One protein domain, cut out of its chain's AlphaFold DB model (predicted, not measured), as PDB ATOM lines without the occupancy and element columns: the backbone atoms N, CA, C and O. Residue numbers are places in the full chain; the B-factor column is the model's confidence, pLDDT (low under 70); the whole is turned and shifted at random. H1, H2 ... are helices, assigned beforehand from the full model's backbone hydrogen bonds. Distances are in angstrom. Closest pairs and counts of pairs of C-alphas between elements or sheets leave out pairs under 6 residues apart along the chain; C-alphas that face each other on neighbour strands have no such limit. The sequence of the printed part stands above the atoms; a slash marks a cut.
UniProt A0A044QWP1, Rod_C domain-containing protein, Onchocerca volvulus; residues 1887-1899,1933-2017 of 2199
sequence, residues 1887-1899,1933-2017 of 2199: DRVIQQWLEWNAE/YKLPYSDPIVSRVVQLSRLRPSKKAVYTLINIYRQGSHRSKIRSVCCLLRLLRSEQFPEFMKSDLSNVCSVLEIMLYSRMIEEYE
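AT A GLANCE: This is residues 1887 to 1899 and 1933 to 2017 of the 2199 residues of the protein "Rod_C domain-containing protein" of Onchocerca volvulus (UniProt A0A044QWP1). Helix H4 runs through the middle of a helical body, with H1, H2 and H3 packed on one side of it and the long H6 on the other. H3, H4 and H6 run to and fro, each opposite to the one before, while H1 and H2 make an antiparallel pair that crosses H4 steeply, and the short H5 lies in the turn from H4 to H6. The printed part has 98 residues with six named helices, H1 to H6 in order along the chain, and no named strand: the class is all helix. It is compact, with a radius of gyration of the C-alphas of 12.9 A, and spans 39 by 29 by 23 A.

IN THESE COORDINATES: H1 is residues 1887 to 1894, 10.5 A from first to last C-alpha, and begins at C-alpha 1887 (125.114, 115.211, 117.786). H2 is residues 1940 to 1950, 15.3 A. H3, residues 1954 to 1967, measures 20.4 A. H4, residues 1970 to 1983, measures 19.9 A and begins at C-alpha 1970 (121.268, 130.894, 127.590). H5 is residues 1989 to 1993, 5.4 A. H6, residues 1997 to 2015, is the longest at 26.5 A and ends at C-alpha 2015 (120.906, 132.844, 136.980).

HOW THE PARTS SIT: H4 is the hub, touching four helices. H3 and H4 form a helical hairpin at a shallow tilt of 20 degrees; their closest C-alphas, of Tyr 1965 and Lys 1973, are 4.6 A apart. H2 touches H4 at a steep tilt of 50 degrees, the same way, closest at the C-alphas of Val 1946 and Cys 1979, 5.6 A. H1 touches residues 1971 to 1976 of H4 alone, at a steep tilt of 66 degrees, closest at the C-alphas of Leu 1894 and Ser 1972, 5.0 A. H1 and H2 touch at a shallow tilt of 24 degrees, opposite ways, closest at the C-alphas of Ile 1890 and Val 1945, 6.2 A. H2 and H3 only just touch, and only at the corner, with 3 pairs of C-alphas within 8 A, the closest those of Ser 1949 and Ala 1957, 5.5 A. H6 touches H4 with residues 2004 to 2011 alone, at a shallow tilt of 26 degrees, opposite ways; the closest C-alphas, of His 1970 and Arg 2011, are 5.6 A apart. The helix packing is part aligned, part crossed: of five touching pairs given a tilt, three are shallow. H5 touches no helix but is near H3 and H6. H6 is apart from H1, H2 and H3. In each of the six helices every O i to N i+4 pair is within hydrogen-bond range.

THE WHOLE: The two C-alphas farthest apart, of Pro 1953 and Glu 2017, are 39.8 A apart. Residues 1900 to 1932 are not printed, and the gap from C-alpha 1899 to C-alpha 1933 is 22.5 A; the link from H1 to H2 runs across this cut. The links printed whole are tight. The mean pLDDT of the printed part is 74.8, and 14 residues are under 70, among them 1894 to 1899 and 1933 to 1934.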
ATOM      1  N   ASP A1887     126.102 114.146 117.561       73.99
ATOM      2  CA  ASP A1887     125.114 115.211 117.786       73.99
ATOM      3  C   ASP A1887     124.519 115.133 119.205       73.99
ATOM      4  O   ASP A1887     124.390 116.155 119.878       73.99
ATOM      5  N   ARG A1888     124.238 113.917 119.698       74.46
ATOM      6  CA  ARG A1888     123.731 113.675 121.059       74.46
ATOM      7  C   ARG A1888     124.766 114.004 122.139       74.46
ATOM      8  O   ARG A1888     124.409 114.599 123.151       74.46
ATOM      9  N   VAL A1889     126.038 113.669 121.908       76.37
ATOM     10  CA  VAL A1889     127.167 114.005 122.796       76.37
ATOM     11  C   VAL A1889     127.405 115.514 122.820       76.37
ATOM     12  O   VAL A1889     127.565 116.086 123.893       76.37
ATOM     13  N   ILE A1890     127.370 116.181 121.660       75.10
ATOM     14  CA  ILE A1890     127.479 117.644 121.558       75.10
ATOM     15  C   ILE A1890     126.326 118.309 122.314       75.10
ATOM     16  O   ILE A1890     126.574 119.239 123.080       75.10
ATOM     17  N   GLN A1891     125.089 117.819 122.156       74.96
ATOM     18  CA  GLN A1891     123.954 118.297 122.948       74.96
ATOM     19  C   GLN A1891     124.172 118.071 124.444       74.96
ATOM     20  O   GLN A1891     124.064 119.031 125.194       74.96
ATOM     21  N   GLN A1892     124.567 116.870 124.883       74.48
ATOM     22  CA  GLN A1892     124.842 116.591 126.301       74.48
ATOM     23  C   GLN A1892     125.954 117.464 126.894       74.48
ATOM     24  O   GLN A1892     125.874 117.849 128.056       74.48
ATOM     25  N   TRP A1893     127.009 117.766 126.135       74.74
ATOM     26  CA  TRP A1893     128.109 118.611 126.613       74.74
ATOM     27  C   TRP A1893     127.714 120.089 126.692       74.74
ATOM     28  O   TRP A1893     128.204 120.817 127.558       74.74
ATOM     29  N   LEU A1894     126.826 120.547 125.805       68.76
ATOM     30  CA  LEU A1894     126.341 121.928 125.791       68.76
ATOM     31  C   LEU A1894     125.169 122.155 126.765       68.76
ATOM     32  O   LEU A1894     125.075 123.239 127.347       68.76
ATOM     33  N   GLU A1895     124.307 121.157 126.972       62.06
ATOM     34  CA  GLU A1895     123.158 121.172 127.885       62.06
ATOM     35  C   GLU A1895     123.566 120.662 129.275       62.06
ATOM     36  O   GLU A1895     123.602 119.466 129.558       62.06
ATOM     37  N   TRP A1896     123.860 121.587 130.190       48.67
ATOM     38  CA  TRP A1896     124.002 121.241 131.603       48.67
ATOM     39  C   TRP A1896     122.616 120.912 132.175       48.67
ATOM     40  O   TRP A1896     121.823 121.814 132.445       48.67
ATOM     41  N   ASN A1897     122.299 119.626 132.339       40.67
ATOM     42  CA  ASN A1897     121.036 119.195 132.942       40.67
ATOM     43  C   ASN A1897     120.996 119.578 134.430       40.67
ATOM     44  O   ASN A1897     121.486 118.840 135.287       40.67
ATOM     45  N   ALA A1898     120.347 120.704 134.737       37.56
ATOM     46  CA  ALA A1898     119.989 121.109 136.100       37.56
ATOM     47  C   ALA A1898     119.185 120.022 136.853       37.56
ATOM     48  O   ALA A1898     119.197 119.968 138.079       37.56
ATOM     49  N   GLU A1899     118.560 119.080 136.138       35.71
ATOM     50  CA  GLU A1899     117.765 117.998 136.728       35.71
ATOM     51  C   GLU A1899     118.576 116.938 137.498       35.71
ATOM     52  O   GLU A1899     117.998 116.212 138.301       35.71
ATOM     53  N   TYR A1933     131.017 134.472 135.647       55.44
ATOM     54  CA  TYR A1933     131.605 135.658 135.019       55.44
ATOM     55  C   TYR A1933     132.523 135.361 133.843       55.44
ATOM     56  O   TYR A1933     132.775 136.269 133.070       55.44
ATOM     57  N   LYS A1934     133.031 134.141 133.656       66.11
ATOM     58  CA  LYS A1934     134.015 133.899 132.590       66.11
ATOM     59  C   LYS A1934     133.328 133.520 131.281       66.11
ATOM     60  O   LYS A1934     132.405 132.699 131.248       66.11
ATOM     61  N   LEU A1935     133.785 134.119 130.183       74.72
ATOM     62  CA  LEU A1935     133.386 133.708 128.841       74.72
ATOM     63  C   LEU A1935     133.942 132.294 128.594       74.72
ATOM     64  O   LEU A1935     135.161 132.112 128.640       74.72
ATOM     65  N   PRO A1936     133.110 131.281 128.285       74.63
ATOM     66  CA  PRO A1936     133.570 129.907 128.092       74.63
ATOM     67  C   PRO A1936     134.239 129.707 126.719       74.63
ATOM     68  O   PRO A1936     134.036 128.695 126.060       74.63
ATOM     69  N   TYR A1937     135.031 130.671 126.248       75.08
ATOM     70  CA  TYR A1937     135.694 130.611 124.943       75.08
ATOM     71  C   TYR A1937     136.802 129.546 124.924       75.08
ATOM     72  O   TYR A1937     136.897 128.741 123.989       75.08
ATOM     73  N   SER A1938     137.587 129.503 126.004       68.08
ATOM     74  CA  SER A1938     138.661 128.528 126.251       68.08
ATOM     75  C   SER A1938     138.228 127.370 127.153       68.08
ATOM     76  O   SER A1938     139.060 126.536 127.501       68.08
ATOM     77  N   ASP A1939     136.941 127.304 127.522       73.29
ATOM     78  CA  ASP A1939     136.386 126.232 128.354       73.29
ATOM     79  C   ASP A1939     136.768 124.873 127.729       73.29
ATOM     80  O   ASP A1939     136.590 124.686 126.513       73.29
ATOM     81  N   PRO A1940     137.315 123.920 128.507       71.23
ATOM     82  CA  PRO A1940     137.626 122.589 128.005       71.23
ATOM     83  C   PRO A1940     136.426 121.942 127.301       71.23
ATOM     84  O   PRO A1940     136.632 121.240 126.314       71.23
ATOM     85  N   ILE A1941     135.184 122.222 127.715       72.80
ATOM     86  CA  ILE A1941     133.964 121.731 127.057       72.80
ATOM     87  C   ILE A1941     133.789 122.341 125.658       72.80
ATOM     88  O   ILE A1941     133.524 121.617 124.700       72.80
ATOM     89  N   VAL A1942     133.988 123.653 125.495       77.56
ATOM     90  CA  VAL A1942     133.922 124.308 124.174       77.56
ATOM     91  C   VAL A1942     135.056 123.821 123.274       77.56
ATOM     92  O   VAL A1942     134.821 123.496 122.112       77.56
ATOM     93  N   SER A1943     136.267 123.665 123.816       76.71
ATOM     94  CA  SER A1943     137.401 123.079 123.090       76.71
ATOM     95  C   SER A1943     137.113 121.647 122.621       76.71
ATOM     96  O   SER A1943     137.373 121.331 121.458       76.71
ATOM     97  N   ARG A1944     136.507 120.808 123.476       76.97
ATOM     98  CA  ARG A1944     136.041 119.448 123.137       76.97
ATOM     99  C   ARG A1944     135.046 119.464 121.978       76.97
ATOM    100  O   ARG A1944     135.239 118.750 120.995       76.97
ATOM    101  N   VAL A1945     134.013 120.304 122.068       78.14
ATOM    102  CA  VAL A1945     132.969 120.415 121.037       78.14
ATOM    103  C   VAL A1945     133.547 120.914 119.713       78.14
ATOM    104  O   VAL A1945     133.220 120.356 118.666       78.14
ATOM    105  N   VAL A1946     134.427 121.921 119.732       78.17
ATOM    106  CA  VAL A1946     135.082 122.453 118.524       78.17
ATOM    107  C   VAL A1946     135.957 121.386 117.861       78.17
ATOM    108  O   VAL A1946     135.846 121.184 116.652       78.17
ATOM    109  N   GLN A1947     136.780 120.665 118.630       74.08
ATOM    110  CA  GLN A1947     137.626 119.581 118.115       74.08
ATOM    111  C   GLN A1947     136.786 118.451 117.499       74.08
ATOM    112  O   GLN A1947     137.029 118.062 116.359       74.08
ATOM    113  N   LEU A1948     135.737 117.986 118.192       76.44
ATOM    114  CA  LEU A1948     134.809 116.976 117.663       76.44
ATOM    115  C   LEU A1948     134.087 117.475 116.395       76.44
ATOM    116  O   LEU A1948     133.908 116.724 115.439       76.44
ATOM    117  N   SER A1949     133.721 118.759 116.353       76.81
ATOM    118  CA  SER A1949     133.055 119.384 115.203       76.81
ATOM    119  C   SER A1949     133.963 119.503 113.974       76.81
ATOM    120  O   SER A1949     133.475 119.361 112.854       76.81
ATOM    121  N   ARG A1950     135.277 119.713 114.154       75.59
ATOM    122  CA  ARG A1950     136.269 119.752 113.056       75.59
ATOM    123  C   ARG A1950     136.463 118.398 112.369       75.59
ATOM    124  O   ARG A1950     136.847 118.364 111.205       75.59
ATOM    125  N   LEU A1951     136.165 117.294 113.056       70.17
ATOM    126  CA  LEU A1951     136.242 115.937 112.500       70.17
ATOM    127  C   LEU A1951     135.039 115.586 111.604       70.17
ATOM    128  O   LEU A1951     135.027 114.533 110.966       70.17
ATOM    129  N   ARG A1952     134.026 116.460 111.541       70.98
ATOM    130  CA  ARG A1952     132.799 116.279 110.756       70.98
ATOM    131  C   ARG A1952     132.801 117.156 109.499       70.98
ATOM    132  O   ARG A1952     133.524 118.149 109.427       70.98
ATOM    133  N   PRO A1953     131.946 116.858 108.503       65.99
ATOM    134  CA  PRO A1953     131.744 117.747 107.365       65.99
ATOM    135  C   PRO A1953     131.286 119.131 107.849       65.99
ATOM    136  O   PRO A1953     130.211 119.250 108.444       65.99
ATOM    137  N   SER A1954     132.085 120.168 107.568       66.15
ATOM    138  CA  SER A1954     131.952 121.517 108.147       66.15
ATOM    139  C   SER A1954     130.522 122.067 108.120       66.15
ATOM    140  O   SER A1954     130.031 122.555 109.135       66.15
ATOM    141  N   LYS A1955     129.796 121.901 107.004       71.54
ATOM    142  CA  LYS A1955     128.400 122.356 106.883       71.54
ATOM    143  C   LYS A1955     127.468 121.710 107.912       71.54
ATOM    144  O   LYS A1955     126.678 122.419 108.525       71.54
ATOM    145  N   LYS A1956     127.540 120.389 108.108       70.32
ATOM    146  CA  LYS A1956     126.659 119.673 109.051       70.32
ATOM    147  C   LYS A1956     126.936 120.097 110.494       70.32
ATOM    148  O   LYS A1956     125.993 120.442 111.193       70.32
ATOM    149  N   ALA A1957     128.208 120.135 110.897       70.41
ATOM    150  CA  ALA A1957     128.601 120.519 112.254       70.41
ATOM    151  C   ALA A1957     128.154 121.947 112.605       70.41
ATOM    152  O   ALA A1957     127.590 122.187 113.673       70.41
ATOM    153  N   VAL A1958     128.331 122.880 111.663       76.52
ATOM    154  CA  VAL A1958     127.873 124.267 111.806       76.52
ATOM    155  C   VAL A1958     126.346 124.323 111.921       76.52
ATOM    156  O   VAL A1958     125.838 124.980 112.825       76.52
ATOM    157  N   TYR A1959     125.591 123.593 111.089       79.71
ATOM    158  CA  TYR A1959     124.126 123.566 111.203       79.71
ATOM    159  C   TYR A1959     123.623 122.972 112.529       79.71
ATOM    160  O   TYR A1959     122.647 123.497 113.070       79.71
ATOM    161  N   THR A1960     124.270 121.935 113.079       72.78
ATOM    162  CA  THR A1960     123.902 121.396 114.402       72.78
ATOM    163  C   THR A1960     124.075 122.459 115.487       72.78
ATOM    164  O   THR A1960     123.142 122.719 116.247       72.78
ATOM    165  N   LEU A1961     125.223 123.143 115.516       77.68
ATOM    166  CA  LEU A1961     125.491 124.211 116.485       77.68
ATOM    167  C   LEU A1961     124.533 125.400 116.318       77.68
ATOM    168  O   LEU A1961     124.059 125.940 117.314       77.68
ATOM    169  N   ILE A1962     124.165 125.759 115.081       79.58
ATOM    170  CA  ILE A1962     123.163 126.802 114.800       79.58
ATOM    171  C   ILE A1962     121.769 126.400 115.308       79.58
ATOM    172  O   ILE A1962     121.020 127.250 115.792       79.58
ATOM    173  N   ASN A1963     121.392 125.124 115.211       78.52
ATOM    174  CA  ASN A1963     120.116 124.655 115.754       78.52
ATOM    175  C   ASN A1963     120.096 124.716 117.287       78.52
ATOM    176  O   ASN A1963     119.116 125.207 117.849       78.52
ATOM    177  N   ILE A1964     121.185 124.309 117.948       72.56
ATOM    178  CA  ILE A1964     121.326 124.411 119.412       72.56
ATOM    179  C   ILE A1964     121.296 125.886 119.846       72.56
ATOM    180  O   ILE A1964     120.560 126.243 120.763       72.56
ATOM    181  N   TYR A1965     121.977 126.770 119.114       74.67
ATOM    182  CA  TYR A1965     121.909 128.223 119.305       74.67
ATOM    183  C   TYR A1965     120.474 128.781 119.230       74.67
ATOM    184  O   TYR A1965     120.114 129.702 119.963       74.67
ATOM    185  N   ARG A1966     119.608 128.224 118.375       75.62
ATOM    186  CA  ARG A1966     118.213 128.685 118.256       75.62
ATOM    187  C   ARG A1966     117.304 128.174 119.374       75.62
ATOM    188  O   ARG A1966     116.365 128.880 119.731       75.62
ATOM    189  N   GLN A1967     117.551 126.974 119.901       70.34
ATOM    190  CA  GLN A1967     116.596 126.263 120.768       70.34
ATOM    191  C   GLN A1967     117.065 126.049 122.220       70.34
ATOM    192  O   GLN A1967     116.246 125.678 123.053       70.34
ATOM    193  N   GLY A1968     118.332 126.318 122.549       65.17
ATOM    194  CA  GLY A1968     118.904 126.058 123.877       65.17
ATOM    195  C   GLY A1968     118.635 127.123 124.956       65.17
ATOM    196  O   GLY A1968     118.191 128.245 124.679       65.17
ATOM    197  N   SER A1969     118.963 126.773 126.204       71.29
ATOM    198  CA  SER A1969     119.110 127.699 127.344       71.29
ATOM    199  C   SER A1969     120.211 128.742 127.098       71.29
ATOM    200  O   SER A1969     121.098 128.521 126.274       71.29
ATOM    201  N   HIS A1970     120.230 129.872 127.816       72.56
ATOM    202  CA  HIS A1970     121.268 130.894 127.590       72.56
ATOM    203  C   HIS A1970     122.698 130.352 127.745       72.56
ATOM    204  O   HIS A1970     123.568 130.676 126.937       72.56
ATOM    205  N   ARG A1971     122.932 129.439 128.694       70.77
ATOM    206  CA  ARG A1971     124.240 128.796 128.906       70.77
ATOM    207  C   ARG A1971     124.684 127.946 127.706       70.77
ATOM    208  O   ARG A1971     125.828 128.059 127.265       70.77
ATOM    209  N   SER A1972     123.772 127.151 127.141       75.46
ATOM    210  CA  SER A1972     124.040 126.336 125.944       75.46
ATOM    211  C   SER A1972     124.167 127.197 124.680       75.46
ATOM    212  O   SER A1972     125.065 126.961 123.870       75.46
ATOM    213  N   LYS A1973     123.368 128.268 124.559       82.18
ATOM    214  CA  LYS A1973     123.487 129.273 123.490       82.18
ATOM    215  C   LYS A1973     124.857 129.940 123.488       82.18
ATOM    216  O   LYS A1973     125.535 129.884 122.467       82.18
ATOM    217  N   ILE A1974     125.311 130.480 124.620       82.06
ATOM    218  CA  ILE A1974     126.623 131.142 124.736       82.06
ATOM    219  C   ILE A1974     127.759 130.187 124.347       82.06
ATOM    220  O   ILE A1974     128.606 130.545 123.527       82.06
ATOM    221  N   ARG A1975     127.758 128.946 124.860       83.07
ATOM    222  CA  ARG A1975     128.768 127.938 124.487       83.07
ATOM    223  C   ARG A1975     128.707 127.579 123.000       83.07
ATOM    224  O   ARG A1975     129.755 127.472 122.367       83.07
ATOM    225  N   SER A1976     127.510 127.444 122.423       82.48
ATOM    226  CA  SER A1976     127.348 127.165 120.989       82.48
ATOM    227  C   SER A1976     127.871 128.308 120.109       82.48
ATOM    228  O   SER A1976     128.553 128.043 119.120       82.48
ATOM    229  N   VAL A1977     127.657 129.570 120.507       85.06
ATOM    230  CA  VAL A1977     128.232 130.744 119.831       85.06
ATOM    231  C   VAL A1977     129.751 130.743 119.954       85.06
ATOM    232  O   VAL A1977     130.424 130.901 118.943       85.06
ATOM    233  N   CYS A1978     130.309 130.478 121.139       84.28
ATOM    234  CA  CYS A1978     131.761 130.355 121.319       84.28
ATOM    235  C   CYS A1978     132.360 129.252 120.426       84.28
ATOM    236  O   CYS A1978     133.426 129.442 119.843       84.28
ATOM    237  N   CYS A1979     131.658 128.124 120.251       83.77
ATOM    238  CA  CYS A1979     132.070 127.079 119.310       83.77
ATOM    239  C   CYS A1979     132.062 127.585 117.859       83.77
ATOM    240  O   CYS A1979     133.021 127.354 117.126       83.77
ATOM    241  N   LEU A1980     131.004 128.293 117.444       83.75
ATOM    242  CA  LEU A1980     130.888 128.864 116.095       83.75
ATOM    243  C   LEU A1980     131.978 129.912 115.820       83.75
ATOM    244  O   LEU A1980     132.596 129.865 114.760       83.75
ATOM    245  N   LEU A1981     132.270 130.783 116.791       84.32
ATOM    246  CA  LEU A1981     133.351 131.777 116.735       84.32
ATOM    247  C   LEU A1981     134.747 131.154 116.577       84.32
ATOM    248  O   LEU A1981     135.642 131.806 116.060       84.32
ATOM    249  N   ARG A1982     134.947 129.895 116.991       82.12
ATOM    250  CA  ARG A1982     136.222 129.164 116.835       82.12
ATOM    251  C   ARG A1982     136.287 128.266 115.594       82.12
ATOM    252  O   ARG A1982     137.355 127.727 115.281       82.12
ATOM    253  N   LEU A1983     135.151 128.031 114.937       77.79
ATOM    254  CA  LEU A1983     135.030 127.158 113.764       77.79
ATOM    255  C   LEU A1983     134.958 127.937 112.450       77.79
ATOM    256  O   LEU A1983     135.452 127.442 111.439       77.79
ATOM    257  N   LEU A1984     134.310 129.103 112.452       77.92
ATOM    258  CA  LEU A1984     134.036 129.894 111.255       77.92
ATOM    259  C   LEU A1984     135.018 131.060 111.129       77.92
ATOM    260  O   LEU A1984     135.279 131.762 112.102       77.92
ATOM    261  N   ARG A1985     135.491 131.320 109.907       75.47
ATOM    262  CA  ARG A1985     136.200 132.570 109.581       75.47
ATOM    263  C   ARG A1985     135.223 133.741 109.523       75.47
ATOM    264  O   ARG A1985     134.049 133.548 109.197       75.47
ATOM    265  N   SER A1986     135.710 134.968 109.728       72.90
ATOM    266  CA  SER A1986     134.883 136.188 109.688       72.90
ATOM    267  C   SER A1986     134.046 136.318 108.405       72.90
ATOM    268  O   SER A1986     132.906 136.769 108.453       72.90
ATOM    269  N   GLU A1987     134.581 135.870 107.266       76.17
ATOM    270  CA  GLU A1987     133.933 135.916 105.943       76.17
ATOM    271  C   GLU A1987     132.815 134.878 105.759       76.17
ATOM    272  O   GLU A1987     131.964 135.024 104.885       76.17
ATOM    273  N   GLN A1988     132.799 133.827 106.581       80.98
ATOM    274  CA  GLN A1988     131.841 132.721 106.480       80.98
ATOM    275  C   GLN A1988     130.575 132.966 107.315       80.98
ATOM    276  O   GLN A1988     129.545 132.328 107.085       80.98
ATOM    277  N   PHE A1989     130.613 133.909 108.261       82.46
ATOM    278  CA  PHE A1989     129.453 134.278 109.080       82.46
ATOM    279  C   PHE A1989     128.234 134.725 108.249       82.46
ATOM    280  O   PHE A1989     127.150 134.170 108.466       82.46
ATOM    281  N   PRO A1990     128.375 135.609 107.238       79.29
ATOM    282  CA  PRO A1990     127.257 135.996 106.379       79.29
ATOM    283  C   PRO A1990     126.637 134.811 105.626       79.29
ATOM    284  O   PRO A1990     125.419 134.759 105.457       79.29
ATOM    285  N   GLU A1991     127.448 133.827 105.215       78.91
ATOM    286  CA  GLU A1991     126.975 132.647 104.480       78.91
ATOM    287  C   GLU A1991     126.128 131.719 105.370       78.91
ATOM    288  O   GLU A1991     125.033 131.307 104.976       78.91
ATOM    289  N   PHE A1992     126.603 131.399 106.580       77.09
ATOM    290  CA  PHE A1992     125.955 130.414 107.458       77.09
ATOM    291  C   PHE A1992     124.912 131.016 108.408       77.09
ATOM    292  O   PHE A1992     123.821 130.459 108.566       77.09
ATOM    293  N   MET A1993     125.231 132.149 109.037       74.98
ATOM    294  CA  MET A1993     124.402 132.789 110.066       74.98
ATOM    295  C   MET A1993     123.471 133.864 109.497       74.98
ATOM    296  O   MET A1993     122.594 134.348 110.217       74.98
ATOM    297  N   LYS A1994     123.632 134.238 108.215       77.58
ATOM    298  CA  LYS A1994     122.934 135.374 107.573       77.58
ATOM    299  C   LYS A1994     123.111 136.699 108.324       77.58
ATOM    300  O   LYS A1994     122.263 137.583 108.236       77.58
ATOM    301  N   SER A1995     124.166 136.793 109.120       77.31
ATOM    302  CA  SER A1995     124.490 137.923 109.976       77.31
ATOM    303  C   SER A1995     126.003 138.032 110.072       77.31
ATOM    304  O   SER A1995     126.709 137.023 110.071       77.31
ATOM    305  N   ASP A1996     126.483 139.267 110.115       80.54
ATOM    306  CA  ASP A1996     127.908 139.568 110.152       80.54
ATOM    307  C   ASP A1996     128.465 139.332 111.565       80.54
ATOM    308  O   ASP A1996     127.720 139.366 112.549       80.54
ATOM    309  N   LEU A1997     129.776 139.109 111.686       82.60
ATOM    310  CA  LEU A1997     130.423 138.768 112.961       82.60
ATOM    311  C   LEU A1997     130.138 139.793 114.079       82.60
ATOM    312  O   LEU A1997     129.918 139.394 115.223       82.60
ATOM    313  N   SER A1998     130.087 141.092 113.756       80.93
ATOM    314  CA  SER A1998     129.771 142.139 114.741       80.93
ATOM    315  C   SER A1998     128.351 141.998 115.291       80.93
ATOM    316  O   SER A1998     128.152 142.093 116.498       80.93
ATOM    317  N   ASN A1999     127.377 141.678 114.432       81.90
ATOM    318  CA  ASN A1999     125.990 141.448 114.834       81.90
ATOM    319  C   ASN A1999     125.851 140.185 115.694       81.90
ATOM    320  O   ASN A1999     125.024 140.136 116.596       81.90
ATOM    321  N   VAL A2000     126.653 139.150 115.435       83.39
ATOM    322  CA  VAL A2000     126.650 137.942 116.274       83.39
ATOM    323  C   VAL A2000     127.230 138.234 117.661       83.39
ATOM    324  O   VAL A2000     126.686 137.755 118.653       83.39
ATOM    325  N   CYS A2001     128.292 139.039 117.752       83.24
ATOM    326  CA  CYS A2001     128.907 139.394 119.034       83.24
ATOM    327  C   CYS A2001     128.061 140.398 119.834       83.24
ATOM    328  O   CYS A2001     127.951 140.251 121.047       83.24
ATOM    329  N   SER A2002     127.363 141.335 119.183       81.42
ATOM    330  CA  SER A2002     126.388 142.189 119.879       81.42
ATOM    331  C   SER A2002     125.211 141.377 120.423       81.42
ATOM    332  O   SER A2002     124.746 141.606 121.533       81.42
ATOM    333  N   VAL A2003     124.764 140.343 119.704       82.65
ATOM    334  CA  VAL A2003     123.774 139.398 120.239       82.65
ATOM    335  C   VAL A2003     124.350 138.567 121.396       82.65
ATOM    336  O   VAL A2003     123.623 138.274 122.345       82.65
ATOM    337  N   LEU A2004     125.638 138.208 121.361       83.85
ATOM    338  CA  LEU A2004     126.308 137.513 122.465       83.85
ATOM    339  C   LEU A2004     126.327 138.358 123.747       83.85
ATOM    340  O   LEU A2004     126.037 137.818 124.812       83.85
ATOM    341  N   GLU A2005     126.592 139.663 123.652       84.60
ATOM    342  CA  GLU A2005     126.496 140.601 124.782       84.60
ATOM    343  C   GLU A2005     125.105 140.539 125.436       84.60
ATOM    344  O   GLU A2005     124.973 140.348 126.649       84.60
ATOM    345  N   ILE A2006     124.049 140.597 124.618       82.37
ATOM    346  CA  ILE A2006     122.659 140.503 125.085       82.37
ATOM    347  C   ILE A2006     122.406 139.153 125.759       82.37
ATOM    348  O   ILE A2006     121.763 139.087 126.809       82.37
ATOM    349  N   MET A2007     122.922 138.060 125.191       82.04
ATOM    350  CA  MET A2007     122.795 136.723 125.777       82.04
ATOM    351  C   MET A2007     123.524 136.592 127.117       82.04
ATOM    352  O   MET A2007     123.018 135.912 128.008       82.04
ATOM    353  N   LEU A2008     124.677 137.242 127.281       81.76
ATOM    354  CA  LEU A2008     125.423 137.271 128.539       81.76
ATOM    355  C   LEU A2008     124.657 138.041 129.621       81.76
ATOM    356  O   LEU A2008     124.494 137.519 130.725       81.76
ATOM    357  N   TYR A2009     124.081 139.202 129.292       84.04
ATOM    358  CA  TYR A2009     123.175 139.915 130.201       84.04
ATOM    359  C   TYR A2009     121.936 139.088 130.552       84.04
ATOM    360  O   TYR A2009     121.538 139.023 131.714       84.04
ATOM    361  N   SER A2010     121.358 138.398 129.569       79.65
ATOM    362  CA  SER A2010     120.199 137.524 129.775       79.65
ATOM    363  C   SER A2010     120.523 136.357 130.714       79.65
ATOM    364  O   SER A2010     119.736 136.049 131.605       79.65
ATOM    365  N   ARG A2011     121.719 135.760 130.576       76.70
ATOM    366  CA  ARG A2011     122.231 134.735 131.500       76.70
ATOM    367  C   ARG A2011     122.346 135.282 132.920       76.70
ATOM    368  O   ARG A2011     121.954 134.591 133.851       76.70
ATOM    369  N   MET A2012     122.880 136.493 133.087       77.84
ATOM    370  CA  MET A2012     122.999 137.110 134.413       77.84
ATOM    371  C   MET A2012     121.627 137.361 135.042       77.84
ATOM    372  O   MET A2012     121.454 137.106 136.224       77.84
ATOM    373  N   ILE A2013     120.643 137.819 134.266       77.82
ATOM    374  CA  ILE A2013     119.285 138.066 134.768       77.82
ATOM    375  C   ILE A2013     118.612 136.758 135.223       77.82
ATOM    376  O   ILE A2013     118.046 136.730 136.315       77.82
ATOM    377  N   GLU A2014     118.705 135.684 134.426       75.08
ATOM    378  CA  GLU A2014     118.125 134.374 134.766       75.08
ATOM    379  C   GLU A2014     118.820 133.713 135.966       75.08
ATOM    380  O   GLU A2014     118.150 133.356 136.933       75.08
ATOM    381  N   GLU A2015     120.150 133.560 135.933       69.53
ATOM    382  CA  GLU A2015     120.906 132.844 136.980       69.53
ATOM    383  C   GLU A2015     120.915 133.608 138.315       69.53
ATOM    384  O   GLU A2015     121.084 133.004 139.374       69.53
ATOM    385  N   TYR A2016     120.729 134.934 138.296       71.59
ATOM    386  CA  TYR A2016     120.665 135.752 139.515       71.59
ATOM    387  C   TYR A2016     119.237 136.013 140.003       71.59
ATOM    388  O   TYR A2016     119.066 136.758 140.971       71.59
ATOM    389  N   GLU A2017     118.231 135.404 139.362       68.96
ATOM    390  CA  GLU A2017     116.807 135.563 139.683       68.96
ATOM    391  C   GLU A2017     116.379 137.042 139.799       68.96
ATOM    392  O   GLU A2017     115.666 137.438 140.727       68.96
TER     393      GLU A2017